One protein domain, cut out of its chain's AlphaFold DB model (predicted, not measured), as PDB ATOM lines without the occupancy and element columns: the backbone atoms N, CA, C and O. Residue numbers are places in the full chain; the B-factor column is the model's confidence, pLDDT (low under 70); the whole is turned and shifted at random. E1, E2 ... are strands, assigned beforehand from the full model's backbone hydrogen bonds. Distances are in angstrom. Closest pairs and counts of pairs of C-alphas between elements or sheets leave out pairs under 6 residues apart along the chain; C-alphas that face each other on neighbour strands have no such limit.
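Overview. This is residues 11 to 226 of the 582 residues of an uncharacterized protein of Methyloceanibacter methanicus (UniProt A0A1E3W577). A closed barrel of eight antiparallel strands makes the core, and a separate slab of three long strands, E1 to E3, lies along one side of it, next to E14 and E11. Three short strands, E5, E11 and E13, pair onto the barrel's wall. The printed part has 216 residues with fourteen named strands, E1 to E14 in chain order, and no named helix; its class is all strand. The slab is antiparallel in the order E1, E2, E3. The whole is compact, with a radius of gyration of the C-alphas of 17.8 A and spans of 53 by 36 by 34 A.

Arrangement. Round the closed barrel run E4, residues 59 to 64; E6, 93 to 96; E7, 110 to 119; E8, 127 to 137; E9, 141 to 151; E10, 156 to 165; E12, 181 to 188; E14, 216 to 225; and back to E4. In that order, N and O pairs within hydrogen-bond range are N 60 and O 95, 2.8 A; N 94 and O 112, 2.9 A; N 113 and O 132, 2.8 A; N 131 and O 147, 2.8 A; N 146 and O 161, 2.8 A; N 164 and O 187, 3.0 A; N 186 and O 217, 2.8 A; N 63 and O 220, 2.9 A. E6 to E10 form a meander, each strand the antiparallel neighbour of the one before. E5, residues 86 to 90, lies on the same side of E7 as E6, with N 87 and O 118 at 2.9 A, and runs on into E6 at 27 degrees. E13, residues 198 to 201, pairs with E10, with N 158 and O 200 at 2.9 A. E11, residues 174 to 178, forms a hairpin with E12, with N 175 and O 183 at 2.8 A. E1, residues 11 to 17, E2, residues 20 to 30, and E3, residues 36 to 47, form a second meander, with N 13 and O 24 at 2.8 A and N 23 and O 44 at 2.8 A. The closest C-alphas of E2 and E11 are those of Phe 20 and Gly 176, 4.7 A apart. Those of E2 and E14 are Ala 22 and Ile 218, at 7.2 A.

Along the chain. E1 begins at C-alpha 11 (58.028, 36.845, 56.387), and E14 ends at C-alpha 225 (36.726, 10.801, 57.526). From first to last C-alpha, E8 measures 33.5 A, E2 and E9 32.4 A each, E3 31.5 A and E7 31.0 A. E3 bends by 60 degrees at residue 40.

Size, cuts and confidence. The two C-alphas farthest apart, those of Glu 34 and Glu 104, are 60.1 A apart. The printed part has no cut. The long links are E3 to E4, E4 to E5, E6 to E7 and E13 to E14. Mean pLDDT of the printed part is 85.2; residues 101 to 103, 122 to 123, 189 to 194 and 203 to 214 are under 70.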
ATOM      1  N   SER A  11      59.008  37.410  55.466       87.00
ATOM      2  CA  SER A  11      58.028  36.845  56.387       87.00
ATOM      3  C   SER A  11      57.020  35.992  55.632       87.00
ATOM      4  O   SER A  11      56.731  36.240  54.461       87.00
ATOM      5  N   GLY A  12      56.492  34.958  56.285       87.94
ATOM      6  CA  GLY A  12      55.455  34.118  55.695       87.94
ATOM      7  C   GLY A  12      55.320  32.740  56.329       87.94
ATOM      8  O   GLY A  12      55.665  32.522  57.491       87.94
ATOM      9  N   HIS A  13      54.800  31.799  55.547       89.75
ATOM     10  CA  HIS A  13      54.506  30.437  55.976       89.75
ATOM     11  C   HIS A  13      55.405  29.424  55.275       89.75
ATOM     12  O   HIS A  13      55.596  29.469  54.059       89.75
ATOM     13  N   ALA A  14      55.892  28.457  56.048       91.94
ATOM     14  CA  ALA A  14      56.573  27.276  55.545       91.94
ATOM     15  C   ALA A  14      55.822  26.028  56.010       91.94
ATOM     16  O   ALA A  14      55.610  25.824  57.207       91.94
ATOM     17  N   VAL A  15      55.434  25.179  55.065       92.81
ATOM     18  CA  VAL A  15      54.846  23.867  55.333       92.81
ATOM     19  C   VAL A  15      55.808  22.811  54.822       92.81
ATOM     20  O   VAL A  15      56.094  22.750  53.630       92.81
ATOM     21  N   LEU A  16      56.294  21.970  55.733       93.25
ATOM     22  CA  LEU A  16      57.201  20.868  55.435       93.25
ATOM     23  C   LEU A  16      56.558  19.561  55.878       93.25
ATOM     24  O   LEU A  16      56.361  19.320  57.069       93.25
ATOM     25  N   LYS A  17      56.224  18.714  54.909       92.88
ATOM     26  CA  LYS A  17      55.682  17.374  55.132       92.88
ATOM     27  C   LYS A  17      56.426  16.361  54.274       92.88
ATOM     28  O   LYS A  17      57.159  16.700  53.346       92.88
ATOM     29  N   LYS A  18      56.237  15.077  54.575       88.88
ATOM     30  CA  LYS A  18      56.787  14.015  53.734       88.88
ATOM     31  C   LYS A  18      56.250  14.163  52.302       88.88
ATOM     32  O   LYS A  18      55.037  14.192  52.103       88.88
ATOM     33  N   ASP A  19      57.170  14.255  51.340       90.38
ATOM     34  CA  ASP A  19      56.893  14.410  49.906       90.38
ATOM     35  C   ASP A  19      56.108  15.689  49.519       90.38
ATOM     36  O   ASP A  19      55.548  15.746  48.425       90.38
ATOM     37  N   PHE A  20      56.085  16.722  50.377       94.19
ATOM     38  CA  PHE A  20      55.511  18.041  50.078       94.19
ATOM     39  C   PHE A  20      56.238  19.163  50.827       94.19
ATOM     40  O   PHE A  20      56.429  19.093  52.042       94.19
ATOM     41  N   PHE A  21      56.584  20.231  50.116       94.75
ATOM     42  CA  PHE A  21      57.026  21.484  50.713       94.75
ATOM     43  C   PHE A  21      56.324  22.660  50.040       94.75
ATOM     44  O   PHE A  21      56.122  22.662  48.826       94.75
ATOM     45  N   ALA A  22      55.993  23.680  50.821       93.94
ATOM     46  CA  ALA A  22      55.515  24.952  50.306       93.94
ATOM     47  C   ALA A  22      56.008  26.096  51.189       93.94
ATOM     48  O   ALA A  22      55.901  26.042  52.413       93.94
ATOM     49  N   TYR A  23      56.529  27.127  50.543       92.56
ATOM     50  CA  TYR A  23      56.954  28.383  51.126       92.56
ATOM     51  C   TYR A  23      56.146  29.478  50.447       92.56
ATOM     52  O   TYR A  23      56.269  29.681  49.240       92.56
ATOM     53  N   HIS A  24      55.311  30.160  51.215       90.56
ATOM     54  CA  HIS A  24      54.674  31.393  50.789       90.56
ATOM     55  C   HIS A  24      55.312  32.490  51.627       90.56
ATOM     56  O   HIS A  24      55.153  32.497  52.844       90.56
ATOM     57  N   VAL A  25      56.117  33.341  51.002       89.56
ATOM     58  CA  VAL A  25      56.880  34.387  51.690       89.56
ATOM     59  C   VAL A  25      56.727  35.705  50.957       89.56
ATOM     60  O   VAL A  25      56.522  35.721  49.749       89.56
ATOM     61  N   ALA A  26      56.844  36.809  51.673       88.50
ATOM     62  CA  ALA A  26      56.871  38.143  51.103       88.50
ATOM     63  C   ALA A  26      58.021  38.937  51.721       88.50
ATOM     64  O   ALA A  26      58.413  38.698  52.865       88.50
ATOM     65  N   GLU A  27      58.586  39.835  50.925       87.81
ATOM     66  CA  GLU A  27      59.654  40.737  51.333       87.81
ATOM     67  C   GLU A  27      59.107  41.758  52.330       87.81
ATOM     68  O   GLU A  27      58.078  42.390  52.081       87.81
ATOM     69  N   GLU A  28      59.789  41.927  53.458       86.75
ATOM     70  CA  GLU A  28      59.471  42.970  54.428       86.75
ATOM     71  C   GLU A  28      60.042  44.306  53.955       86.75
ATOM     72  O   GLU A  28      61.258  44.478  53.859       86.75
ATOM     73  N   GLY A  29      59.160  45.265  53.683       83.38
ATOM     74  CA  GLY A  29      59.517  46.659  53.442       83.38
ATOM     75  C   GLY A  29      58.878  47.586  54.471       83.38
ATOM     76  O   GLY A  29      57.924  47.215  55.148       83.38
ATOM     77  N   LEU A  30      59.373  48.819  54.564       80.25
ATOM     78  CA  LEU A  30      58.694  49.883  55.306       80.25
ATOM     79  C   LEU A  30      57.741  50.628  54.362       80.25
ATOM     80  O   LEU A  30      58.121  51.024  53.256       80.25
ATOM     81  N   GLY A  31      56.482  50.758  54.778       78.31
ATOM     82  CA  GLY A  31      55.493  51.631  54.152       78.31
ATOM     83  C   GLY A  31      55.758  53.108  54.447       78.31
ATOM     84  O   GLY A  31      56.662  53.444  55.209       78.31
ATOM     85  N   GLU A  32      54.952  53.989  53.846       77.44
ATOM     86  CA  GLU A  32      55.058  55.446  54.051       77.44
ATOM     87  C   GLU A  32      54.858  55.846  55.524       77.44
ATOM     88  O   GLU A  32      55.504  56.778  55.992       77.44
ATOM     89  N   ASP A  33      54.065  55.071  56.272       79.25
ATOM     90  CA  ASP A  33      53.784  55.280  57.699       79.25
ATOM     91  C   ASP A  33      54.683  54.446  58.635       79.25
ATOM     92  O   ASP A  33      54.290  54.126  59.756       79.25
ATOM     93  N   GLU A  34      55.855  54.002  58.167       74.69
ATOM     94  CA  GLU A  34      56.778  53.107  58.896       74.69
ATOM     95  C   GLU A  34      56.176  51.749  59.317       74.69
ATOM     96  O   GLU A  34      56.813  50.968  60.025       74.69
ATOM     97  N   GLN A  35      54.973  51.408  58.849       74.56
ATOM     98  CA  GLN A  35      54.405  50.076  59.034       74.56
ATOM     99  C   GLN A  35      55.112  49.064  58.129       74.56
ATOM    100  O   GLN A  35      55.414  49.357  56.969       74.56
ATOM    101  N   THR A  36      55.356  47.856  58.637       74.62
ATOM    102  CA  THR A  36      55.893  46.762  57.821       74.62
ATOM    103  C   THR A  36      54.873  46.379  56.751       74.62
ATOM    104  O   THR A  36      53.797  45.872  57.059       74.62
ATOM    105  N   VAL A  37      55.222  46.597  55.486       76.69
ATOM    106  CA  VAL A  37      54.425  46.200  54.324       76.69
ATOM    107  C   VAL A  37      55.091  45.002  53.670       76.69
ATOM    108  O   VAL A  37      56.282  45.032  53.358       76.69
ATOM    109  N   LEU A  38      54.308  43.957  53.422       78.38
ATOM    110  CA  LEU A  38      54.765  42.771  52.714       78.38
ATOM    111  C   LEU A  38      54.614  42.971  51.205       78.38
ATOM    112  O   LEU A  38      53.516  43.186  50.694       78.38
ATOM    113  N   ARG A  39      55.739  42.936  50.491       80.25
ATOM    114  CA  ARG A  39      55.815  43.154  49.040       80.25
ATOM    115  C   ARG A  39      56.333  41.906  48.341       80.25
ATOM    116  O   ARG A  39      56.906  41.021  48.969       80.25
ATOM    117  N   ASN A  40      56.139  41.852  47.024       81.44
ATOM    118  CA  ASN A  40      56.728  40.831  46.157       81.44
ATOM    119  C   ASN A  40      56.490  39.395  46.673       81.44
ATOM    120  O   ASN A  40      57.460  38.699  46.978       81.44
ATOM    121  N   PRO A  41      55.225  38.944  46.822       84.81
ATOM    122  CA  PRO A  41      54.959  37.596  47.302       84.81
ATOM    123  C   PRO A  41      55.607  36.563  46.383       84.81
ATOM    124  O   PRO A  41      55.420  36.567  45.164       84.81
ATOM    125  N   VAL A  42      56.358  35.658  46.992       86.88
ATOM    126  CA  VAL A  42      56.988  34.519  46.345       86.88
ATOM    127  C   VAL A  42      56.355  33.254  46.904       86.88
ATOM    128  O   VAL A  42      56.402  32.976  48.105       86.88
ATOM    129  N   LEU A  43      55.782  32.464  46.004       89.06
ATOM    130  CA  LEU A  43      55.277  31.132  46.294       89.06
ATOM    131  C   LEU A  43      56.212  30.103  45.649       89.06
ATOM    132  O   LEU A  43      56.290  30.001  44.426       89.06
ATOM    133  N   VAL A  44      56.909  29.325  46.476       91.38
ATOM    134  CA  VAL A  44      57.732  28.189  46.043       91.38
ATOM    135  C   VAL A  44      57.167  26.927  46.658       91.38
ATOM    136  O   VAL A  44      57.124  26.793  47.877       91.38
ATOM    137  N   PHE A  45      56.772  25.967  45.835       94.31
ATOM    138  CA  PHE A  45      56.263  24.697  46.327       94.31
ATOM    139  C   PHE A  45      56.670  23.547  45.417       94.31
ATOM    140  O   PHE A  45      57.028  23.727  44.253       94.31
ATOM    141  N   GLY A  46      56.625  22.349  45.976       93.25
ATOM    142  CA  GLY A  46      56.932  21.126  45.270       93.25
ATOM    143  C   GLY A  46      56.549  19.914  46.097       93.25
ATOM    144  O   GLY A  46      56.179  19.997  47.268       93.25
ATOM    145  N   GLY A  47      56.617  18.756  45.466       92.38
ATOM    146  CA  GLY A  47      56.218  17.505  46.079       92.38
ATOM    147  C   GLY A  47      55.973  16.450  45.020       92.38
ATOM    148  O   GLY A  47      56.218  16.684  43.839       92.38
ATOM    149  N   LYS A  48      55.497  15.290  45.461       93.00
ATOM    150  CA  LYS A  48      55.037  14.225  44.566       93.00
ATOM    151  C   LYS A  48      53.518  14.253  44.482       93.00
ATOM    152  O   LYS A  48      52.876  14.390  45.525       93.00
ATOM    153  N   LYS A  49      52.952  14.052  43.291       94.06
ATOM    154  CA  LYS A  49      51.512  13.863  43.083       94.06
ATOM    155  C   LYS A  49      50.975  12.811  44.053       94.06
ATOM    156  O   LYS A  49      51.490  11.694  44.138       94.06
ATOM    157  N   TYR A  50      49.937  13.180  44.789       93.56
ATOM    158  CA  TYR A  50      49.180  12.261  45.620       93.56
ATOM    159  C   TYR A  50      48.253  11.413  44.748       93.56
ATOM    160  O   TYR A  50      47.575  11.929  43.859       93.56
ATOM    161  N   ASN A  51      48.220  10.111  45.018       90.88
ATOM    162  CA  ASN A  51      47.299   9.189  44.374       90.88
ATOM    163  C   ASN A  51      46.179   8.846  45.361       90.88
ATOM    164  O   ASN A  51      46.437   8.219  46.385       90.88
ATOM    165  N   PHE A  52      44.957   9.271  45.042       88.06
ATOM    166  CA  PHE A  52      43.772   9.062  45.878       88.06
ATOM    167  C   PHE A  52      43.338   7.590  45.956       88.06
ATOM    168  O   PHE A  52      42.608   7.225  46.871       88.06
ATOM    169  N   GLY A  53      43.843   6.729  45.065       87.12
ATOM    170  CA  GLY A  53      43.383   5.347  44.965       87.12
ATOM    171  C   GLY A  53      41.964   5.271  44.402       87.12
ATOM    172  O   GLY A  53      41.554   6.136  43.627       87.12
ATOM    173  N   GLU A  54      41.233   4.220  44.767       85.50
ATOM    174  CA  GLU A  54      39.814   4.087  44.427       85.50
ATOM    175  C   GLU A  54      38.981   5.050  45.279       85.50
ATOM    176  O   GLU A  54      39.131   5.119  46.501       85.50
ATOM    177  N   THR A  55      38.103   5.799  44.618       84.69
ATOM    178  CA  THR A  55      37.133   6.700  45.251       84.69
ATOM    179  C   THR A  55      36.256   5.943  46.237       84.69
ATOM    180  O   THR A  55      35.721   4.883  45.918       84.69
ATOM    181  N   SER A  56      36.104   6.513  47.428       85.00
ATOM    182  CA  SER A  56      35.572   5.811  48.600       85.00
ATOM    183  C   SER A  56      34.551   6.627  49.399       85.00
ATOM    184  O   SER A  56      34.221   6.272  50.527       85.00
ATOM    185  N   GLY A  57      34.098   7.763  48.862       88.69
ATOM    186  CA  GLY A  57      33.209   8.698  49.557       88.69
ATOM    187  C   GLY A  57      33.871   9.475  50.697       88.69
ATOM    188  O   GLY A  57      33.182  10.179  51.437       88.69
ATOM    189  N   LYS A  58      35.197   9.374  50.844       92.62
ATOM    190  CA  LYS A  58      35.943  10.042  51.914       92.62
ATOM    191  C   LYS A  58      35.809  11.553  51.861       92.62
ATOM    192  O   LYS A  58      35.741  12.164  50.792       92.62
ATOM    193  N   VAL A  59      35.868  12.154  53.044       95.12
ATOM    194  CA  VAL A  59      35.987  13.599  53.223       95.12
ATOM    195  C   VAL A  59      37.381  13.927  53.734       95.12
ATOM    196  O   VAL A  59      37.774  13.497  54.816       95.12
ATOM    197  N   TYR A  60      38.114  14.726  52.969       95.88
ATOM    198  CA  TYR A  60      39.392  15.312  53.351       95.88
ATOM    199  C   TYR A  60      39.181  16.699  53.948       95.88
ATOM    200  O   TYR A  60      38.423  17.512  53.414       95.88
ATOM    201  N   VAL A  61      39.890  16.985  55.037       97.00
ATOM    202  CA  VAL A  61      39.838  18.272  55.733       97.00
ATOM    203  C   VAL A  61      41.188  18.962  55.640       97.00
ATOM    204  O   VAL A  61      42.206  18.436  56.106       97.00
ATOM    205  N   PHE A  62      41.186  20.176  55.102       97.38
ATOM    206  CA  PHE A  62      42.379  20.993  54.946       97.38
ATOM    207  C   PHE A  62      42.305  22.237  55.829       97.38
ATOM    208  O   PHE A  62      41.337  22.997  55.781       97.38
ATOM    209  N   ALA A  63      43.366  22.472  56.596       96.00
ATOM    210  CA  ALA A  63      43.606  23.769  57.208       96.00
ATOM    211  C   ALA A  63      44.227  24.694  56.156       96.00
ATOM    212  O   ALA A  63      45.210  24.323  55.510       96.00
ATOM    213  N   LEU A  64      43.655  25.881  55.974       94.56
ATOM    214  CA  LEU A  64      44.208  26.888  55.075       94.56
ATOM    215  C   LEU A  64      45.150  27.803  55.856       94.56
ATOM    216  O   LEU A  64      44.828  28.255  56.952       94.56
ATOM    217  N   THR A  65      46.325  28.051  55.291       92.69
ATOM    218  CA  THR A  65      47.241  29.090  55.787       92.69
ATOM    219  C   THR A  65      46.673  30.482  55.507       92.69
ATOM    220  O   THR A  65      45.926  30.662  54.542       92.69
ATOM    221  N   SER A  66      47.030  31.466  56.337       87.75
ATOM    222  CA  SER A  66      46.718  32.874  56.075       87.75
ATOM    223  C   SER A  66      47.362  33.358  54.776       87.75
ATOM    224  O   SER A  66      48.390  32.831  54.338       87.75
ATOM    225  N   ASP A  67      46.750  34.366  54.156       83.88
ATOM    226  CA  ASP A  67      47.391  35.067  53.045       83.88
ATOM    227  C   ASP A  67      48.583  35.861  53.589       83.88
ATOM    228  O   ASP A  67      48.448  36.624  54.545       83.88
ATOM    229  N   VAL A  68      49.759  35.661  52.998       83.50
ATOM    230  CA  VAL A  68      50.994  36.279  53.487       83.50
ATOM    231  C   VAL A  68      51.001  37.779  53.227       83.50
ATOM    232  O   VAL A  68      51.437  38.521  54.091       83.50
ATOM    233  N   VAL A  69      50.491  38.241  52.085       78.81
ATOM    234  CA  VAL A  69      50.483  39.669  51.729       78.81
ATOM    235  C   VAL A  69      49.492  40.431  52.595       78.81
ATOM    236  O   VAL A  69      49.798  41.511  53.089       78.81
ATOM    237  N   GLN A  70      48.304  39.864  52.780       78.94
ATOM    238  CA  GLN A  70      47.212  40.521  53.489       78.94
ATOM    239  C   GLN A  70      47.233  40.255  54.993       78.94
ATOM    240  O   GLN A  70      46.473  40.884  55.722       78.94
ATOM    241  N   GLN A  71      48.055  39.303  55.449       77.56
ATOM    242  CA  GLN A  71      48.118  38.834  56.837       77.56
ATOM    243  C   GLN A  71      46.739  38.458  57.409       77.56
ATOM    244  O   GLN A  71      46.516  38.485  58.619       77.56
ATOM    245  N   SER A  72      45.803  38.084  56.533       80.75
ATOM    246  CA  SER A  72      44.443  37.726  56.911       80.75
ATOM    247  C   SER A  72      44.330  36.223  57.124       80.75
ATOM    248  O   SER A  72      44.725  35.418  56.274       80.75
ATOM    249  N   GLY A  73      43.751  35.840  58.264       80.69
ATOM    250  CA  GLY A  73      43.370  34.458  58.559       80.69
ATOM    251  C   GLY A  73      42.143  33.977  57.782       80.69
ATOM    252  O   GLY A  73      41.828  32.789  57.829       80.69
ATOM    253  N   ILE A  74      41.446  34.874  57.075       86.31
ATOM    254  CA  ILE A  74      40.296  34.518  56.251       86.31
ATOM    255  C   ILE A  74      40.751  34.279  54.809       86.31
ATOM    256  O   ILE A  74      41.329  35.167  54.185       86.31
ATOM    257  N   PRO A  75      40.469  33.096  54.248       87.81
ATOM    258  CA  PRO A  75      40.837  32.786  52.882       87.81
ATOM    259  C   PRO A  75      39.930  33.479  51.861       87.81
ATOM    260  O   PRO A  75      38.742  33.711  52.106       87.81
ATOM    261  N   PHE A  76      40.488  33.728  50.676       87.81
ATOM    262  CA  PHE A  76      39.772  34.188  49.480       87.81
ATOM    263  C   PHE A  76      39.047  35.530  49.629       87.81
ATOM    264  O   PHE A  76      38.032  35.732  48.964       87.81
ATOM    265  N   ALA A  77      39.518  36.432  50.486       85.12
ATOM    266  CA  ALA A  77      38.981  37.784  50.638       85.12
ATOM    267  C   ALA A  77      40.085  38.752  51.069       85.12
ATOM    268  O   ALA A  77      41.042  38.334  51.714       85.12
ATOM    269  N   SER A  78      39.952  40.026  50.705       84.31
ATOM    270  CA  SER A  78      40.875  41.074  51.137       84.31
ATOM    271  C   SER A  78      40.730  41.401  52.620       84.31
ATOM    272  O   SER A  78      39.618  41.434  53.147       84.31
ATOM    273  N   ALA A  79      41.842  41.735  53.279       83.19
ATOM    274  CA  ALA A  79      41.817  42.241  54.654       83.19
ATOM    275  C   ALA A  79      40.916  43.485  54.805       83.19
ATOM    276  O   ALA A  79      40.193  43.597  55.786       83.19
ATOM    277  N   ASN A  80      40.879  44.360  53.792       83.56
ATOM    278  CA  ASN A  80      40.054  45.577  53.791       83.56
ATOM    279  C   ASN A  80      38.549  45.300  53.778       83.56
ATOM    280  O   ASN A  80      37.757  46.149  54.171       83.56
ATOM    281  N   SER A  81      38.144  44.123  53.308       85.81
ATOM    282  CA  SER A  81      36.735  43.740  53.283       85.81
ATOM    283  C   SER A  81      36.255  43.126  54.596       85.81
ATOM    284  O   SER A  81      35.074  42.801  54.713       85.81
ATOM    285  N   MET A  82      37.136  42.954  55.581       85.50
ATOM    286  CA  MET A  82      36.809  42.348  56.865       85.50
ATOM    287  C   MET A  82      36.498  43.388  57.946       85.50
ATOM    288  O   MET A  82      36.943  44.531  57.862       85.50
ATOM    289  N   PRO A  83      35.790  42.985  59.016       87.06
ATOM    290  CA  PRO A  83      35.693  43.804  60.210       87.06
ATOM    291  C   PRO A  83      37.073  44.044  60.845       87.06
ATOM    292  O   PRO A  83      37.836  43.093  61.015       87.06
ATOM    293  N   ASN A  84      37.369  45.288  61.242       81.31
ATOM    294  CA  ASN A  84      38.664  45.674  61.841       81.31
ATOM    295  C   ASN A  84      38.920  44.983  63.190       81.31
ATOM    296  O   ASN A  84      40.042  44.622  63.529       81.31
ATOM    297  N   GLU A  85      37.848  44.795  63.951       79.56
ATOM    298  CA  GLU A  85      37.816  44.062  65.208       79.56
ATOM    299  C   GLU A  85      36.562  43.211  65.168       79.56
ATOM    300  O   GLU A  85      35.467  43.744  64.971       79.56
ATOM    301  N   GLY A  86      36.695  41.896  65.309       78.31
ATOM    302  CA  GLY A  86      35.540  41.030  65.181       78.31
ATOM    303  C   GLY A  86      35.765  39.618  65.670       78.31
ATOM    304  O   GLY A  86      36.886  39.109  65.730       78.31
ATOM    305  N   ASN A  87      34.656  38.968  65.993       87.19
ATOM    306  CA  ASN A  87      34.635  37.538  66.204       87.19
ATOM    307  C   ASN A  87      34.425  36.863  64.847       87.19
ATOM    308  O   ASN A  87      33.375  37.022  64.221       87.19
ATOM    309  N   GLY A  88      35.442  36.142  64.386       92.06
ATOM    310  CA  GLY A  88      35.455  35.499  63.080       92.06
ATOM    311  C   GLY A  88      35.650  33.994  63.171       92.06
ATOM    312  O   GLY A  88      36.274  33.469  64.091       92.06
ATOM    313  N   PHE A  89      35.139  33.295  62.168       94.69
ATOM    314  CA  PHE A  89      35.386  31.886  61.943       94.69
ATOM    315  C   PHE A  89      35.656  31.650  60.460       94.69
ATOM    316  O   PHE A  89      34.862  32.041  59.609       94.69
ATOM    317  N   ALA A  90      36.756  30.968  60.159       95.19
ATOM    318  CA  ALA A  90      36.998  30.367  58.857       95.19
ATOM    319  C   ALA A  90      36.883  28.852  59.016       95.19
ATOM    320  O   ALA A  90      37.592  28.241  59.823       95.19
ATOM    321  N   SER A  91      35.974  28.237  58.266       96.75
ATOM    322  CA  SER A  91      35.887  26.787  58.200       96.75
ATOM    323  C   SER A  91      37.173  26.230  57.596       96.75
ATOM    324  O   SER A  91      37.786  26.887  56.741       96.75
ATOM    325  N   PRO A  92      37.569  24.996  57.956       97.06
ATOM    326  CA  PRO A  92      38.499  24.276  57.106       97.06
ATOM    327  C   PRO A  92      37.882  24.104  55.711       97.06
ATOM    328  O   PRO A  92      36.664  24.225  55.526       97.06
ATOM    329  N   LEU A  93      38.725  23.809  54.730       97.69
ATOM    330  CA  LEU A  93      38.246  23.365  53.431       97.69
ATOM    331  C   LEU A  93      37.915  21.880  53.537       97.69
ATOM    332  O   LEU A  93      38.770  21.067  53.889       97.69
ATOM    333  N   PHE A  94      36.674  21.535  53.231       97.56
ATOM    334  CA  PHE A  94      36.218  20.158  53.118       97.56
ATOM    335  C   PHE A  94      36.243  19.758  51.647       97.56
ATOM    336  O   PHE A  94      35.699  20.490  50.823       97.56
ATOM    337  N   ALA A  95      36.834  18.614  51.305       96.50
ATOM    338  CA  ALA A  95      36.747  18.028  49.969       96.50
ATOM    339  C   ALA A  95      36.223  16.598  50.076       96.50
ATOM    340  O   ALA A  95      36.827  15.766  50.744       96.50
ATOM    341  N   LYS A  96      35.097  16.320  49.428       94.81
ATOM    342  CA  LYS A  96      34.426  15.025  49.445       94.81
ATOM    343  C   LYS A  96      34.622  14.304  48.114       94.81
ATOM    344  O   LYS A  96      34.456  14.919  47.061       94.81
ATOM    345  N   GLU A  97      34.983  13.027  48.163       92.88
ATOM    346  CA  GLU A  97      35.052  12.129  47.003       92.88
ATOM    347  C   GLU A  97      33.660  11.744  46.473       92.88
ATOM    348  O   GLU A  97      32.627  11.974  47.102       92.88
ATOM    349  N   GLN A  98      33.638  11.105  45.304       87.06
ATOM    350  CA  GLN A  98      32.474  10.337  44.860       87.06
ATOM    351  C   GLN A  98      32.209   9.174  45.823       87.06
ATOM    352  O   GLN A  98      33.163   8.568  46.312       87.06
ATOM    353  N   ASN A  99      30.936   8.876  46.095       76.75
ATOM    354  CA  ASN A  99      30.541   7.918  47.134       76.75
ATOM    355  C   ASN A  99      30.920   6.477  46.773       76.75
ATOM    356  O   ASN A  99      31.470   5.776  47.617       76.75
ATOM    357  N   THR A 100      30.643   6.027  45.547       70.25
ATOM    358  CA  THR A 100      30.848   4.613  45.175       70.25
ATOM    359  C   THR A 100      31.931   4.395  44.127       70.25
ATOM    360  O   THR A 100      32.310   3.255  43.873       70.25
ATOM    361  N   GLY A 101      32.434   5.468  43.512       64.69
ATOM    362  CA  GLY A 101      33.429   5.383  42.444       64.69
ATOM    363  C   GLY A 101      32.960   4.779  41.135       64.69
ATOM    364  O   GLY A 101      33.725   4.737  40.172       64.69
ATOM    365  N   ASP A 102      31.707   4.339  41.088       68.94
ATOM    366  CA  ASP A 102      31.058   3.953  39.857       68.94
ATOM    367  C   ASP A 102      30.815   5.208  39.012       68.94
ATOM    368  O   ASP A 102      30.329   6.234  39.502       68.94
ATOM    369  N   ALA A 103      31.123   5.118  37.719       64.38
ATOM    370  CA  ALA A 103      30.801   6.164  36.760       64.38
ATOM    371  C   ALA A 103      29.286   6.452  36.711       64.38
ATOM    372  O   ALA A 103      28.887   7.550  36.319       64.38
ATOM    373  N   GLU A 104      28.449   5.494  37.128       71.94
ATOM    374  CA  GLU A 104      26.990   5.627  37.175       71.94
ATOM    375  C   GLU A 104      26.435   6.237  38.482       71.94
ATOM    376  O   GLU A 104      25.260   6.601  38.516       71.94
ATOM    377  N   ASP A 105      27.242   6.428  39.538       71.12
ATOM    378  CA  ASP A 105      26.785   6.860  40.881       71.12
ATOM    379  C   ASP A 105      26.112   8.246  40.903       71.12
ATOM    380  O   ASP A 105      25.447   8.634  41.861       71.12
ATOM    381  N   GLY A 106      26.308   9.061  39.862       80.12
ATOM    382  CA  GLY A 106      25.803  10.437  39.790       80.12
ATOM    383  C   GLY A 106      26.378  11.376  40.865       80.12
ATOM    384  O   GLY A 106      26.103  12.581  40.840       80.12
ATOM    385  N   SER A 107      27.171  10.847  41.800       84.06
ATOM    386  CA  SER A 107      27.929  11.581  42.796       84.06
ATOM    387  C   SER A 107      29.084  12.318  42.146       84.06
ATOM    388  O   SER A 107      29.699  11.874  41.175       84.06
ATOM    389  N   ARG A 108      29.345  13.513  42.666       91.56
ATOM    390  CA  ARG A 108      30.400  14.397  42.183       91.56
ATOM    391  C   ARG A 108      31.420  14.590  43.298       91.56
ATOM    392  O   ARG A 108      31.007  14.767  44.448       91.56
ATOM    393  N   PRO A 109      32.717  14.624  42.983       94.06
ATOM    394  CA  PRO A 109      33.714  15.103  43.923       94.06
ATOM    395  C   PRO A 109      33.537  16.616  44.106       94.06
ATOM    396  O   PRO A 109      33.604  17.384  43.146       94.06
ATOM    397  N   VAL A 110      33.276  17.055  45.334       96.31
ATOM    398  CA  VAL A 110      32.944  18.455  45.650       96.31
ATOM    399  C   VAL A 110      33.812  18.992  46.773       96.31
ATOM    400  O   VAL A 110      34.347  18.226  47.570       96.31
ATOM    401  N   TRP A 111      33.941  20.310  46.870       97.69
ATOM    402  CA  TRP A 111      34.603  20.952  48.002       97.69
ATOM    403  C   TRP A 111      33.877  22.215  48.456       97.69
ATOM    404  O   TRP A 111      33.146  22.834  47.679       97.69
ATOM    405  N   LEU A 112      34.055  22.574  49.728       98.00
ATOM    406  CA  LEU A 112      33.421  23.724  50.366       98.00
ATOM    407  C   LEU A 112      34.345  24.334  51.424       98.00
ATOM    408  O   LEU A 112      34.921  23.626  52.248       98.00
ATOM    409  N   GLN A 113      34.429  25.658  51.422       97.44
ATOM    410  CA  GLN A 113      35.036  26.477  52.459       97.44
ATOM    411  C   GLN A 113      34.148  27.705  52.673       97.44
ATOM    412  O   GLN A 113      33.655  28.295  51.712       97.44
ATOM    413  N   ALA A 114      33.914  28.086  53.923       97.62
ATOM    414  CA  ALA A 114      33.179  29.296  54.239       97.62
ATOM    415  C   ALA A 114      33.819  30.039  55.406       97.62
ATOM    416  O   ALA A 114      34.398  29.448  56.315       97.62
ATOM    417  N   SER A 115      33.680  31.353  55.388       96.38
ATOM    418  CA  SER A 115      34.181  32.245  56.418       96.38
ATOM    419  C   SER A 115      33.079  33.216  56.804       96.38
ATOM    420  O   SER A 115      32.373  33.724  55.935       96.38
ATOM    421  N   PHE A 116      32.926  33.462  58.098       96.69
ATOM    422  CA  PHE A 116      31.907  34.338  58.654       96.69
ATOM    423  C   PHE A 116      32.497  35.128  59.815       96.69
ATOM    424  O   PHE A 116      33.143  34.554  60.689       96.69
ATOM    425  N   ALA A 117      32.284  36.438  59.829       95.38
ATOM    426  CA  ALA A 117      32.733  37.290  60.919       95.38
ATOM    427  C   ALA A 117      31.726  38.399  61.202       95.38
ATOM    428  O   ALA A 117      31.048  38.886  60.295       95.38
ATOM    429  N   LEU A 118      31.662  38.797  62.469       93.62
ATOM    430  CA  LEU A 118      30.907  39.954  62.933       93.62
ATOM    431  C   LEU A 118      31.840  40.897  63.673       93.62
ATOM    432  O   LEU A 118      32.680  40.444  64.454       93.62
ATOM    433  N   GLY A 119      31.661  42.195  63.456       88.19
ATOM    434  CA  GLY A 119      32.355  43.207  64.230       88.19
ATOM    435  C   GLY A 119      31.930  43.195  65.702       88.19
ATOM    436  O   GLY A 119      30.820  42.785  66.055       88.19
ATOM    437  N   THR A 120      32.826  43.624  66.584       80.25
ATOM    438  CA  THR A 120      32.624  43.679  68.039       80.25
ATOM    439  C   THR A 120      32.912  45.076  68.582       80.25
ATOM    440  O   THR A 120      33.790  45.766  68.087       80.25
ATOM    441  N   GLY A 121      32.224  45.500  69.646       79.12
ATOM    442  CA  GLY A 121      32.465  46.826  70.232       79.12
ATOM    443  C   GLY A 121      31.949  47.951  69.331       79.12
ATOM    444  O   GLY A 121      30.789  47.918  68.926       79.12
ATOM    445  N   GLU A 122      32.787  48.942  69.016       62.88
ATOM    446  CA  GLU A 122      32.416  50.069  68.141       62.88
ATOM    447  C   GLU A 122      32.136  49.630  66.693       62.88
ATOM    448  O   GLU A 122      31.380  50.287  65.977       62.88
ATOM    449  N   SER A 123      32.666  48.473  66.280       66.19
ATOM    450  CA  SER A 123      32.414  47.867  64.972       66.19
ATOM    451  C   SER A 123      31.199  46.935  64.946       66.19
ATOM    452  O   SER A 123      31.019  46.221  63.966       66.19
ATOM    453  N   SER A 124      30.320  46.924  65.960       72.00
ATOM    454  CA  SER A 124      29.199  45.965  66.072       72.00
ATOM    455  C   SER A 124      28.189  45.964  64.909       72.00
ATOM    456  O   SER A 124      27.274  45.142  64.890       72.00
ATOM    457  N   GLY A 125      28.303  46.910  63.974       80.75
ATOM    458  CA  GLY A 125      27.541  46.939  62.727       80.75
ATOM    459  C   GLY A 125      28.202  46.216  61.554       80.75
ATOM    460  O   GLY A 125      27.555  46.030  60.543       80.75
ATOM    461  N   GLN A 126      29.463  45.805  61.663       90.94
ATOM    462  CA  GLN A 126      30.180  45.191  60.553       90.94
ATOM    463  C   GLN A 126      29.858  43.699  60.456       90.94
ATOM    464  O   GLN A 126      29.796  42.992  61.469       90.94
ATOM    465  N   SER A 127      29.720  43.185  59.242       93.50
ATOM    466  CA  SER A 127      29.544  41.757  58.993       93.50
ATOM    467  C   SER A 127      30.236  41.323  57.716       93.50
ATOM    468  O   SER A 127      30.392  42.082  56.769       93.50
ATOM    469  N   PHE A 128      30.672  40.071  57.692       94.50
ATOM    470  CA  PHE A 128      31.418  39.509  56.581       94.50
ATOM    471  C   PHE A 128      31.027  38.058  56.371       94.50
ATOM    472  O   PHE A 128      30.933  37.282  57.325       94.50
ATOM    473  N   VAL A 129      30.867  37.677  55.110       96.06
ATOM    474  CA  VAL A 129      30.684  36.289  54.706       96.06
ATOM    475  C   VAL A 129      31.356  36.038  53.368       96.06
ATOM    476  O   VAL A 129      31.162  36.778  52.407       96.06
ATOM    477  N   ASN A 130      32.123  34.959  53.296       95.50
ATOM    478  CA  ASN A 130      32.751  34.488  52.073       95.50
ATOM    479  C   ASN A 130      32.550  32.983  51.957       95.50
ATOM    480  O   ASN A 130      32.774  32.246  52.913       95.50
ATOM    481  N   VAL A 131      32.110  32.529  50.794       97.25
ATOM    482  CA  VAL A 131      31.809  31.133  50.498       97.25
ATOM    483  C   VAL A 131      32.560  30.763  49.237       97.25
ATOM    484  O   VAL A 131      32.345  31.369  48.192       97.25
ATOM    485  N   ALA A 132      33.411  29.749  49.319       96.62
ATOM    486  CA  ALA A 132      34.144  29.188  48.201       96.62
ATOM    487  C   ALA A 132      33.770  27.712  48.043       96.62
ATOM    488  O   ALA A 132      33.840  26.936  48.997       96.62
ATOM    489  N   LEU A 133      33.332  27.322  46.850       97.56
ATOM    490  CA  LEU A 133      32.935  25.945  46.577       97.56
ATOM    491  C   LEU A 133      33.127  25.584  45.113       97.56
ATOM    492  O   LEU A 133      33.205  26.450  44.236       97.56
ATOM    493  N   GLY A 134      33.156  24.285  44.853       96.50
ATOM    494  CA  GLY A 134      33.172  23.752  43.505       96.50
ATOM    495  C   GLY A 134      33.421  22.255  43.476       96.50
ATOM    496  O   GLY A 134      33.025  21.519  44.380       96.50
ATOM    497  N   GLU A 135      34.086  21.815  42.420       95.75
ATOM    498  CA  GLU A 135      34.377  20.416  42.132       95.75
ATOM    499  C   GLU A 135      35.877  20.161  42.196       95.75
ATOM    500  O   GLU A 135      36.691  21.092  42.160       95.75
ATOM    501  N   TRP A 136      36.266  18.895  42.293       94.62
ATOM    502  CA  TRP A 136      37.679  18.555  42.226       94.62
ATOM    503  C   TRP A 136      37.963  17.265  41.478       94.62
ATOM    504  O   TRP A 136      37.135  16.369  41.424       94.62
ATOM    505  N   SER A 137      39.150  17.153  40.896       92.69
ATOM    506  CA  SER A 137      39.629  15.899  40.318       92.69
ATOM    507  C   SER A 137      41.130  15.738  40.523       92.69
ATOM    508  O   SER A 137      41.839  16.689  40.855       92.69
ATOM    509  N   SER A 138      41.638  14.526  40.321       87.50
ATOM    510  CA  SER A 138      43.076  14.237  40.369       87.50
ATOM    511  C   SER A 138      43.884  14.992  39.305       87.50
ATOM    512  O   SER A 138      45.081  15.220  39.506       87.50
ATOM    513  N   ASP A 139      43.244  15.368  38.195       89.44
ATOM    514  CA  ASP A 139      43.893  15.987  37.036       89.44
ATOM    515  C   ASP A 139      43.763  17.507  37.024       89.44
ATOM    516  O   ASP A 139      44.738  18.186  36.734       89.44
ATOM    517  N   ASN A 140      42.596  18.046  37.386       90.56
ATOM    518  CA  ASN A 140      42.355  19.494  37.403       90.56
ATOM    519  C   ASN A 140      42.497  20.102  38.804       90.56
ATOM    520  O   ASN A 140      42.407  21.319  38.965       90.56
ATOM    521  N   GLY A 141      42.679  19.262  39.826       93.62
ATOM    522  CA  GLY A 141      42.739  19.706  41.204       93.62
ATOM    523  C   GLY A 141      41.410  20.242  41.713       93.62
ATOM    524  O   GLY A 141      40.352  19.781  41.297       93.62
ATOM    525  N   LEU A 142      41.464  21.211  42.626       95.12
ATOM    526  CA  LEU A 142      40.289  21.931  43.115       95.12
ATOM    527  C   LEU A 142      39.941  23.018  42.102       95.12
ATOM    528  O   LEU A 142      40.802  23.820  41.748       95.12
ATOM    529  N   THR A 143      38.689  23.070  41.660       94.69
ATOM    530  CA  THR A 143      38.180  24.128  40.780       94.69
ATOM    531  C   THR A 143      36.829  24.608  41.279       94.69
ATOM    532  O   THR A 143      36.005  23.820  41.734       94.69
ATOM    533  N   GLY A 144      36.582  25.908  41.231       94.69
ATOM    534  CA  GLY A 144      35.315  26.453  41.686       94.69
ATOM    535  C   GLY A 144      35.294  27.962  41.638       94.69
ATOM    536  O   GLY A 144      36.099  28.598  40.955       94.69
ATOM    537  N   SER A 145      34.378  28.532  42.403       94.12
ATOM    538  CA  SER A 145      34.265  29.974  42.548       94.12
ATOM    539  C   SER A 145      34.076  30.344  44.009       94.12
ATOM    540  O   SER A 145      33.787  29.500  44.857       94.12
ATOM    541  N   ARG A 146      34.202  31.637  44.286       93.75
ATOM    542  CA  ARG A 146      33.766  32.251  45.533       93.75
ATOM    543  C   ARG A 146      32.621  33.233  45.310       93.75
ATOM    544  O   ARG A 146      32.480  33.804  44.220       93.75
ATOM    545  N   ARG A 147      31.822  33.428  46.351       94.56
ATOM    546  CA  ARG A 147      30.759  34.429  46.478       94.56
ATOM    547  C   ARG A 147      30.723  34.919  47.913       94.56
ATOM    548  O   ARG A 147      31.069  34.184  48.830       94.56
ATOM    549  N   GLY A 148      30.229  36.124  48.116       93.88
ATOM    550  CA  GLY A 148      30.050  36.655  49.453       93.88
ATOM    551  C   GLY A 148      29.854  38.153  49.433       93.88
ATOM    552  O   GLY A 148      29.716  38.761  48.369       93.88
ATOM    553  N   SER A 149      29.829  38.732  50.618       92.38
ATOM    554  CA  SER A 149      29.746  40.170  50.790       92.38
ATOM    555  C   SER A 149      30.190  40.568  52.187       92.38
ATOM    556  O   SER A 149      30.257  39.739  53.101       92.38
ATOM    557  N   SER A 150      30.464  41.852  52.355       91.06
ATOM    558  CA  SER A 150      30.654  42.451  53.665       91.06
ATOM    559  C   SER A 150      30.016  43.824  53.768       91.06
ATOM    560  O   SER A 150      29.862  44.526  52.770       91.06
ATOM    561  N   ASP A 151      29.644  44.160  54.995       88.81
ATOM    562  CA  ASP A 151      29.281  45.491  55.457       88.81
ATOM    563  C   ASP A 151      30.388  45.909  56.433       88.81
ATOM    564  O   ASP A 151      30.615  45.246  57.452       88.81
ATOM    565  N   THR A 152      31.169  46.924  56.069       84.94
ATOM    566  CA  THR A 152      32.263  47.452  56.895       84.94
ATOM    567  C   THR A 152      31.976  48.910  57.257       84.94
ATOM    568  O   THR A 152      31.068  49.534  56.722       84.94
ATOM    569  N   ALA A 153      32.750  49.496  58.176       77.88
ATOM    570  CA  ALA A 153      32.499  50.884  58.591       77.88
ATOM    571  C   ALA A 153      32.715  51.897  57.456       77.88
ATOM    572  O   ALA A 153      32.120  52.971  57.492       77.88
ATOM    573  N   SER A 154      33.588  51.579  56.497       72.19
ATOM    574  CA  SER A 154      33.911  52.457  55.375       72.19
ATOM    575  C   SER A 154      33.095  52.137  54.132       72.19
ATOM    576  O   SER A 154      32.653  53.065  53.464       72.19
ATOM    577  N   ASP A 155      32.896  50.852  53.827       79.38
ATOM    578  CA  ASP A 155      32.318  50.411  52.558       79.38
ATOM    579  C   ASP A 155      31.619  49.050  52.653       79.38
ATOM    580  O   ASP A 155      31.934  48.202  53.490       79.38
ATOM    581  N   ASN A 156      30.719  48.811  51.705       84.06
ATOM    582  CA  ASN A 156      30.136  47.496  51.472       84.06
ATOM    583  C   ASN A 156      30.841  46.834  50.293       84.06
ATOM    584  O   ASN A 156      31.074  47.487  49.274       84.06
ATOM    585  N   TYR A 157      31.116  45.536  50.389       85.62
ATOM    586  CA  TYR A 157      31.783  44.780  49.333       85.62
ATOM    587  C   TYR A 157      30.938  43.605  48.857       85.62
ATOM    588  O   TYR A 157      30.213  42.973  49.625       85.62
ATOM    589  N   SER A 158      31.084  43.273  47.576       87.69
ATOM    590  CA  SER A 158      30.616  42.017  46.988       87.69
ATOM    591  C   SER A 158      31.804  41.207  46.477       87.69
ATOM    592  O   SER A 158      32.711  41.740  45.833       87.69
ATOM    593  N   PHE A 159      31.806  39.909  46.764       88.06
ATOM    594  CA  PHE A 159      32.915  39.017  46.440       88.06
ATOM    595  C   PHE A 159      32.558  38.119  45.270       88.06
ATOM    596  O   PHE A 159      31.504  37.481  45.244       88.06
ATOM    597  N   SER A 160      33.475  38.015  44.314       88.94
ATOM    598  CA  SER A 160      33.379  37.036  43.240       88.94
ATOM    599  C   SER A 160      34.760  36.618  42.745       88.94
ATOM    600  O   SER A 160      35.765  37.286  42.997       88.94
ATOM    601  N   GLY A 161      34.819  35.487  42.053       89.25
ATOM    602  CA  GLY A 161      36.009  35.059  41.327       89.25
ATOM    603  C   GLY A 161      36.205  33.559  41.353       89.25
ATOM    604  O   GLY A 161      35.550  32.849  42.121       89.25
ATOM    605  N   ASP A 162      37.112  33.093  40.507       91.38
ATOM    606  CA  ASP A 162      37.438  31.678  40.404       91.38
ATOM    607  C   ASP A 162      38.516  31.284  41.417       91.38
ATOM    608  O   ASP A 162      39.517  31.982  41.587       91.38
ATOM    609  N   VAL A 163      38.318  30.131  42.055       92.00
ATOM    610  CA  VAL A 163      39.279  29.505  42.970       92.00
ATOM    611  C   VAL A 163      39.790  28.238  42.306       92.00
ATOM    612  O   VAL A 163      38.991  27.397  41.878       92.00
ATOM    613  N   ARG A 164      41.112  28.087  42.202       93.25
ATOM    614  CA  ARG A 164      41.727  26.886  41.625       93.25
ATOM    615  C   ARG A 164      42.958  26.450  42.394       93.25
ATOM    616  O   ARG A 164      43.648  27.287  42.972       93.25
ATOM    617  N   SER A 165      43.260  25.157  42.376       94.12
ATOM    618  CA  SER A 165      44.571  24.698  42.819       94.12
ATOM    619  C   SER A 165      45.633  24.873  41.735       94.12
ATOM    620  O   SER A 165      45.354  24.811  40.538       94.12
ATOM    621  N   VAL A 166      46.869  25.078  42.173       92.25
ATOM    622  CA  VAL A 166      48.043  25.255  41.322       92.25
ATOM    623  C   VAL A 166      48.727  23.903  41.138       92.25
ATOM    624  O   VAL A 166      49.003  23.204  42.115       92.25
ATOM    625  N   ALA A 167      48.998  23.532  39.886       92.81
ATOM    626  CA  ALA A 167      49.729  22.311  39.570       92.81
ATOM    627  C   ALA A 167      51.182  22.404  40.060       92.81
ATOM    628  O   ALA A 167      51.854  23.417  39.861       92.81
ATOM    629  N   GLY A 168      51.670  21.336  40.685       90.44
ATOM    630  CA  GLY A 168      53.073  21.176  41.035       90.44
ATOM    631  C   GLY A 168      53.962  20.889  39.819       90.44
ATOM    632  O   GLY A 168      53.475  20.763  38.693       90.44
ATOM    633  N   PRO A 169      55.281  20.734  40.033       88.81
ATOM    634  CA  PRO A 169      56.248  20.499  38.955       88.81
ATOM    635  C   PRO A 169      55.987  19.240  38.114       88.81
ATOM    636  O   PRO A 169      56.428  19.166  36.971       88.81
ATOM    637  N   ASP A 170      55.288  18.250  38.668       89.50
ATOM    638  CA  ASP A 170      54.900  17.008  37.991       89.50
ATOM    639  C   ASP A 170      53.498  17.072  37.352       89.50
ATOM    640  O   ASP A 170      52.974  16.055  36.897       89.50
ATOM    641  N   GLY A 171      52.874  18.254  37.337       91.69
ATOM    642  CA  GLY A 171      51.499  18.465  36.886       91.69
ATOM    643  C   GLY A 171      50.433  18.024  37.897       91.69
ATOM    644  O   GLY A 171      49.245  18.192  37.640       91.69
ATOM    645  N   GLY A 172      50.816  17.459  39.047       92.88
ATOM    646  CA  GLY A 172      49.887  17.056  40.098       92.88
ATOM    647  C   GLY A 172      49.356  18.251  40.887       92.88
ATOM    648  O   GLY A 172      50.115  19.116  41.310       92.88
ATOM    649  N   HIS A 173      48.051  18.288  41.140       93.56
ATOM    650  CA  HIS A 173      47.420  19.366  41.916       93.56
ATOM    651  C   HIS A 173      47.328  19.087  43.422       93.56
ATOM    652  O   HIS A 173      47.191  20.010  44.224       93.56
ATOM    653  N   PHE A 174      47.388  17.813  43.800       92.56
ATOM    654  CA  PHE A 174      47.450  17.371  45.185       92.56
ATOM    655  C   PHE A 174      48.808  16.737  45.416       92.56
ATOM    656  O   PHE A 174      49.229  15.883  44.636       92.56
ATOM    657  N   LEU A 175      49.501  17.176  46.460       91.12
ATOM    658  CA  LEU A 175      50.921  16.928  46.645       91.12
ATOM    659  C   LEU A 175      51.225  16.384  48.038       91.12
ATOM    660  O   LEU A 175      50.772  16.917  49.058       91.12
ATOM    661  N   GLY A 176      52.054  15.341  48.046       87.44
ATOM    662  CA  GLY A 176      52.481  14.599  49.221       87.44
ATOM    663  C   GLY A 176      51.320  13.965  49.981       87.44
ATOM    664  O   GLY A 176      50.157  14.309  49.805       87.44
ATOM    665  N   ALA A 177      51.636  13.033  50.870       77.56
ATOM    666  CA  ALA A 177      50.698  12.613  51.899       77.56
ATOM    667  C   ALA A 177      51.453  12.047  53.087       77.56
ATOM    668  O   ALA A 177      52.236  11.105  52.978       77.56
ATOM    669  N   SER A 178      51.174  12.612  54.252       72.00
ATOM    670  CA  SER A 178      51.484  11.962  55.519       72.00
ATOM    671  C   SER A 178      50.185  11.326  55.997       72.00
ATOM    672  O   SER A 178      49.183  12.024  56.109       72.00
ATOM    673  N   ASN A 179      50.175  10.009  56.206       80.31
ATOM    674  CA  ASN A 179      48.997   9.262  56.671       80.31
ATOM    675  C   ASN A 179      47.740   9.417  55.780       80.31
ATOM    676  O   ASN A 179      46.631   9.501  56.296       80.31
ATOM    677  N   GLY A 180      47.902   9.487  54.452       84.75
ATOM    678  CA  GLY A 180      46.769   9.594  53.513       84.75
ATOM    679  C   GLY A 180      46.098  10.974  53.455       84.75
ATOM    680  O   GLY A 180      44.973  11.089  52.981       84.75
ATOM    681  N   GLN A 181      46.767  12.018  53.951       92.06
ATOM    682  CA  GLN A 181      46.254  13.389  53.965       92.06
ATOM    683  C   GLN A 181      47.010  14.242  52.934       92.06
ATOM    684  O   GLN A 181      48.152  14.644  53.212       92.06
ATOM    685  N   PRO A 182      46.425  14.498  51.748       94.88
ATOM    686  CA  PRO A 182      47.071  15.302  50.721       94.88
ATOM    687  C   PRO A 182      47.194  16.769  51.119       94.88
ATOM    688  O   PRO A 182      46.543  17.243  52.048       94.88
ATOM    689  N   ASN A 183      48.019  17.512  50.390       96.00
ATOM    690  CA  ASN A 183      48.092  18.968  50.488       96.00
ATOM    691  C   ASN A 183      47.825  19.572  49.109       96.00
ATOM    692  O   ASN A 183      48.006  18.906  48.091       96.00
ATOM    693  N   ALA A 184      47.401  20.825  49.068       95.62
ATOM    694  CA  ALA A 184      47.216  21.562  47.825       95.62
ATOM    695  C   ALA A 184      47.687  23.004  48.001       95.62
ATOM    696  O   ALA A 184      47.794  23.512  49.116       95.62
ATOM    697  N   VAL A 185      47.957  23.673  46.889       94.12
ATOM    698  CA  VAL A 185      48.176  25.118  46.857       94.12
ATOM    699  C   VAL A 185      47.049  25.720  46.044       94.12
ATOM    700  O   VAL A 185      46.766  25.231  44.956       94.12
ATOM    701  N   LEU A 186      46.373  26.722  46.589       93.00
ATOM    702  CA  LEU A 186      45.187  27.354  46.021       93.00
ATOM    703  C   LEU A 186      45.516  28.790  45.644       93.00
ATOM    704  O   LEU A 186      46.276  29.440  46.354       93.00
ATOM    705  N   GLY A 187      44.916  29.283  44.570       86.69
ATOM    706  CA  GLY A 187      45.012  30.676  44.157       86.69
ATOM    707  C   GLY A 187      43.712  31.182  43.543       86.69
ATOM    708  O   GLY A 187      42.862  30.400  43.099       86.69
ATOM    709  N   LEU A 188      43.567  32.506  43.525       81.12
ATOM    710  CA  LEU A 188      42.504  33.181  42.783       81.12
ATOM    711  C   LEU A 188      42.982  33.460  41.360       81.12
ATOM    712  O   LEU A 188      44.003  34.111  41.173       81.12
ATOM    713  N   GLY A 189      42.231  32.970  40.370       64.19
ATOM    714  CA  GLY A 189      42.407  33.293  38.951       64.19
ATOM    715  C   GLY A 189      43.856  33.368  38.444       64.19
ATOM    716  O   GLY A 189      44.372  34.456  38.197       64.19
ATOM    717  N   THR A 190      44.513  32.222  38.237       51.28
ATOM    718  CA  THR A 190      45.800  32.170  37.520       51.28
ATOM    719  C   THR A 190      45.625  32.529  36.034       51.28
ATOM    720  O   THR A 190      44.509  32.528  35.509       51.28
ATOM    721  N   SER A 191      46.728  32.806  35.324       45.22
ATOM    722  CA  SER A 191      46.753  33.113  33.882       45.22
ATOM    723  C   SER A 191      45.753  32.270  33.068       45.22
ATOM    724  O   SER A 191      45.878  31.046  33.019       45.22
ATOM    725  N   GLY A 192      44.771  32.924  32.433       46.41
ATOM    726  CA  GLY A 192      43.772  32.286  31.563       46.41
ATOM    727  C   GLY A 192      42.351  32.156  32.132       46.41
ATOM    728  O   GLY A 192      41.460  31.734  31.396       46.41
ATOM    729  N   THR A 193      42.088  32.524  33.392       51.91
ATOM    730  CA  THR A 193      40.705  32.600  33.906       51.91
ATOM    731  C   THR A 193      40.008  33.887  33.474       51.91
ATOM    732  O   THR A 193      40.623  34.953  33.460       51.91
ATOM    733  N   THR A 194      38.709  33.814  33.181       60.59
ATOM    734  CA  THR A 194      37.896  34.974  32.781       60.59
ATOM    735  C   THR A 194      37.442  35.837  33.962       60.59
ATOM    736  O   THR A 194      37.010  36.966  33.736       60.59
ATOM    737  N   ASN A 195      37.553  35.348  35.207       74.19
ATOM    738  CA  ASN A 195      37.064  36.042  36.400       74.19
ATOM    739  C   ASN A 195      38.100  36.064  37.547       74.19
ATOM    740  O   ASN A 195      38.081  35.176  38.408       74.19
ATOM    741  N   PRO A 196      39.028  37.047  37.570       72.25
ATOM    742  CA  PRO A 196      39.958  37.197  38.688       72.25
ATOM    743  C   PRO A 196      39.183  37.440  39.989       72.25
ATOM    744  O   PRO A 196      38.106  38.032  39.969       72.25
ATOM    745  N   GLY A 197      39.725  36.989  41.120       73.50
ATOM    746  CA  GLY A 197      39.157  37.255  42.440       73.50
ATOM    747  C   GLY A 197      38.992  38.750  42.695       73.50
ATOM    748  O   GLY A 197      39.982  39.412  42.980       73.50
ATOM    749  N   ARG A 198      37.761  39.268  42.604       78.81
ATOM    750  CA  ARG A 198      37.437  40.678  42.856       78.81
ATOM    751  C   ARG A 198      36.579  40.881  44.092       78.81
ATOM    752  O   ARG A 198      35.555  40.208  44.249       78.81
ATOM    753  N   ASP A 199      36.988  41.841  44.904       82.12
ATOM    754  CA  ASP A 199      36.191  42.423  45.977       82.12
ATOM    755  C   ASP A 199      35.698  43.781  45.477       82.12
ATOM    756  O   ASP A 199      36.431  44.768  45.489       82.12
ATOM    757  N   ASN A 200      34.480  43.815  44.935       78.56
ATOM    758  CA  ASN A 200      33.942  45.021  44.316       78.56
ATOM    759  C   ASN A 200      33.226  45.856  45.386       78.56
ATOM    760  O   ASN A 200      32.229  45.364  45.937       78.56
ATOM    761  N   PRO A 201      33.678  47.089  45.670       75.88
ATOM    762  CA  PRO A 201      32.941  47.979  46.551       75.88
ATOM    763  C   PRO A 201      31.612  48.376  45.896       75.88
ATOM    764  O   PRO A 201      31.518  48.574  44.681       75.88
ATOM    765  N   LEU A 202      30.556  48.487  46.699       71.50
ATOM    766  CA  LEU A 202      29.211  48.820  46.215       71.50
ATOM    767  C   LEU A 202      29.058  50.303  45.840       71.50
ATOM    768  O   LEU A 202      28.108  50.661  45.148       71.50
ATOM    769  N   ASN A 203      29.997  51.154  46.262       68.25
ATOM    770  CA  ASN A 203      30.016  52.591  45.979       68.25
ATOM    771  C   ASN A 203      30.438  52.936  44.529       68.25
ATOM    772  O   ASN A 203      30.375  54.099  44.136       68.25
ATOM    773  N   GLY A 204      30.842  51.940  43.728       62.16
ATOM    774  CA  GLY A 204      31.239  52.123  42.331       62.16
ATOM    775  C   GLY A 204      32.702  52.528  42.110       62.16
ATOM    776  O   GLY A 204      33.066  52.817  40.969       62.16
ATOM    777  N   ASP A 205      33.553  52.533  43.142       62.22
ATOM    778  CA  ASP A 205      35.002  52.678  42.961       62.22
ATOM    779  C   ASP A 205      35.562  51.451  42.212       62.22
ATOM    780  O   ASP A 205      35.290  50.297  42.541       62.22
ATOM    781  N   THR A 206      36.329  51.698  41.150       55.25
ATOM    782  CA  THR A 206      36.859  50.679  40.224       55.25
ATOM    783  C   THR A 206      38.387  50.617  40.221       55.25
ATOM    784  O   THR A 206      38.974  50.016  39.316       55.25
ATOM    785  N   SER A 207      39.064  51.238  41.197       57.38
ATOM    786  CA  SER A 207      40.529  51.218  41.268       57.38
ATOM    787  C   SER A 207      41.074  49.785  41.426       57.38
ATOM    788  O   SER A 207      41.091  49.178  42.492       57.38
ATOM    789  N   TYR A 208      41.549  49.230  40.307       50.91
ATOM    790  CA  TYR A 208      41.916  47.820  40.130       50.91
ATOM    791  C   TYR A 208      42.941  47.280  41.143       50.91
ATOM    792  O   TYR A 208      42.882  46.109  41.511       50.91
ATOM    793  N   GLN A 209      43.882  48.114  41.603       51.91
ATOM    794  CA  GLN A 209      44.974  47.665  42.476       51.91
ATOM    795  C   GLN A 209      44.541  47.375  43.921       51.91
ATOM    796  O   GLN A 209      45.227  46.622  44.604       51.91
ATOM    797  N   ASN A 210      43.383  47.880  44.355       52.19
ATOM    798  CA  ASN A 210      42.873  47.677  45.715       52.19
ATOM    799  C   ASN A 210      41.831  46.546  45.818       52.19
ATOM    800  O   ASN A 210      41.277  46.325  46.889       52.19
ATOM    801  N   GLN A 211      41.542  45.840  44.716       59.03
ATOM    802  CA  GLN A 211      40.348  44.986  44.586       59.03
ATOM    803  C   GLN A 211      40.645  43.494  44.400       59.03
ATOM    804  O   GLN A 211      39.715  42.708  44.209       59.03
ATOM    805  N   ILE A 212      41.917  43.079  44.423       61.09
ATOM    806  CA  ILE A 212      42.281  41.665  44.277       61.09
ATOM    807  C   ILE A 212      42.188  40.995  45.653       61.09
ATOM    808  O   ILE A 212      42.948  41.314  46.571       61.09
ATOM    809  N   GLY A 213      41.237  40.069  45.797       58.19
ATOM    810  CA  GLY A 213      41.175  39.179  46.960       58.19
ATOM    811  C   GLY A 213      42.466  38.355  47.079       58.19
ATOM    812  O   GLY A 213      43.167  38.181  46.087       58.19
ATOM    813  N   SER A 214      42.791  37.872  48.280       62.00
ATOM    814  CA  SER A 214      43.974  37.050  48.613       62.00
ATOM    815  C   SER A 214      44.587  36.236  47.453       62.00
ATOM    816  O   SER A 214      43.886  35.528  46.722       62.00
ATOM    817  N   THR A 215      45.909  36.263  47.332       73.31
ATOM    818  CA  THR A 215      46.642  35.717  46.184       73.31
ATOM    819  C   THR A 215      46.718  34.189  46.208       73.31
ATOM    820  O   THR A 215      46.279  33.544  45.254       73.31
ATOM    821  N   HIS A 216      47.240  33.602  47.293       86.62
ATOM    822  CA  HIS A 216      47.465  32.161  47.411       86.62
ATOM    823  C   HIS A 216      47.338  31.645  48.848       86.62
ATOM    824  O   HIS A 216      47.797  32.278  49.798       86.62
ATOM    825  N   HIS A 217      46.816  30.424  48.989       91.38
ATOM    826  CA  HIS A 217      46.733  29.692  50.252       91.38
ATOM    827  C   HIS A 217      47.331  28.295  50.114       91.38
ATOM    828  O   HIS A 217      47.052  27.571  49.159       91.38
ATOM    829  N   ILE A 218      48.105  27.867  51.107       94.19
ATOM    830  CA  ILE A 218      48.507  26.465  51.251       94.19
ATOM    831  C   ILE A 218      47.409  25.739  52.030       94.19
ATOM    832  O   ILE A 218      47.127  26.099  53.176       94.19
ATOM    833  N   ALA A 219      46.812  24.724  51.410       95.69
ATOM    834  CA  ALA A 219      45.839  23.820  51.999       95.69
ATOM    835  C   ALA A 219      46.552  22.585  52.556       95.69
ATOM    836  O   ALA A 219      47.018  21.714  51.820       95.69
ATOM    837  N   VAL A 220      46.648  22.517  53.879       96.38
ATOM    838  CA  VAL A 220      47.367  21.472  54.603       96.38
ATOM    839  C   VAL A 220      46.378  20.398  55.032       96.38
ATOM    840  O   VAL A 220      45.524  20.667  55.873       96.38
ATOM    841  N   GLY A 221      46.493  19.178  54.502       96.56
ATOM    842  CA  GLY A 221      45.639  18.065  54.929       96.56
ATOM    843  C   GLY A 221      45.832  17.767  56.414       96.56
ATOM    844  O   GLY A 221      46.969  17.668  56.882       96.56
ATOM    845  N   THR A 222      44.742  17.667  57.167       96.00
ATOM    846  CA  THR A 222      44.787  17.484  58.629       96.00
ATOM    847  C   THR A 222      44.030  16.255  59.096       96.00
ATOM    848  O   THR A 222      44.435  15.619  60.069       96.00
ATOM    849  N   GLN A 223      42.921  15.936  58.432       95.56
ATOM    850  CA  GLN A 223      42.021  14.858  58.822       95.56
ATOM    851  C   GLN A 223      41.370  14.258  57.579       95.56
ATOM    852  O   GLN A 223      41.237  14.927  56.550       95.56
ATOM    853  N   THR A 224      40.954  13.004  57.716       93.62
ATOM    854  CA  THR A 224      40.149  12.292  56.729       93.62
ATOM    855  C   THR A 224      39.074  11.524  57.484       93.62
ATOM    856  O   THR A 224      39.378  10.904  58.505       93.62
ATOM    857  N   PHE A 225      37.844  11.569  56.990       92.25
ATOM    858  CA  PHE A 225      36.726  10.801  57.526       92.25
ATOM    859  C   PHE A 225      36.169   9.883  56.446       92.25
ATOM    860  O   PHE A 225      36.064  10.285  55.284       92.25
ATOM    861  N   ASP A 226      35.810   8.669  56.845       88.31
ATOM    862  CA  ASP A 226      35.019   7.773  56.012       88.31
ATOM    863  C   ASP A 226      33.548   8.209  56.040       88.31
ATOM    864  O   ASP A 226      33.098   8.783  57.034       88.31
TER     865      ASP A 226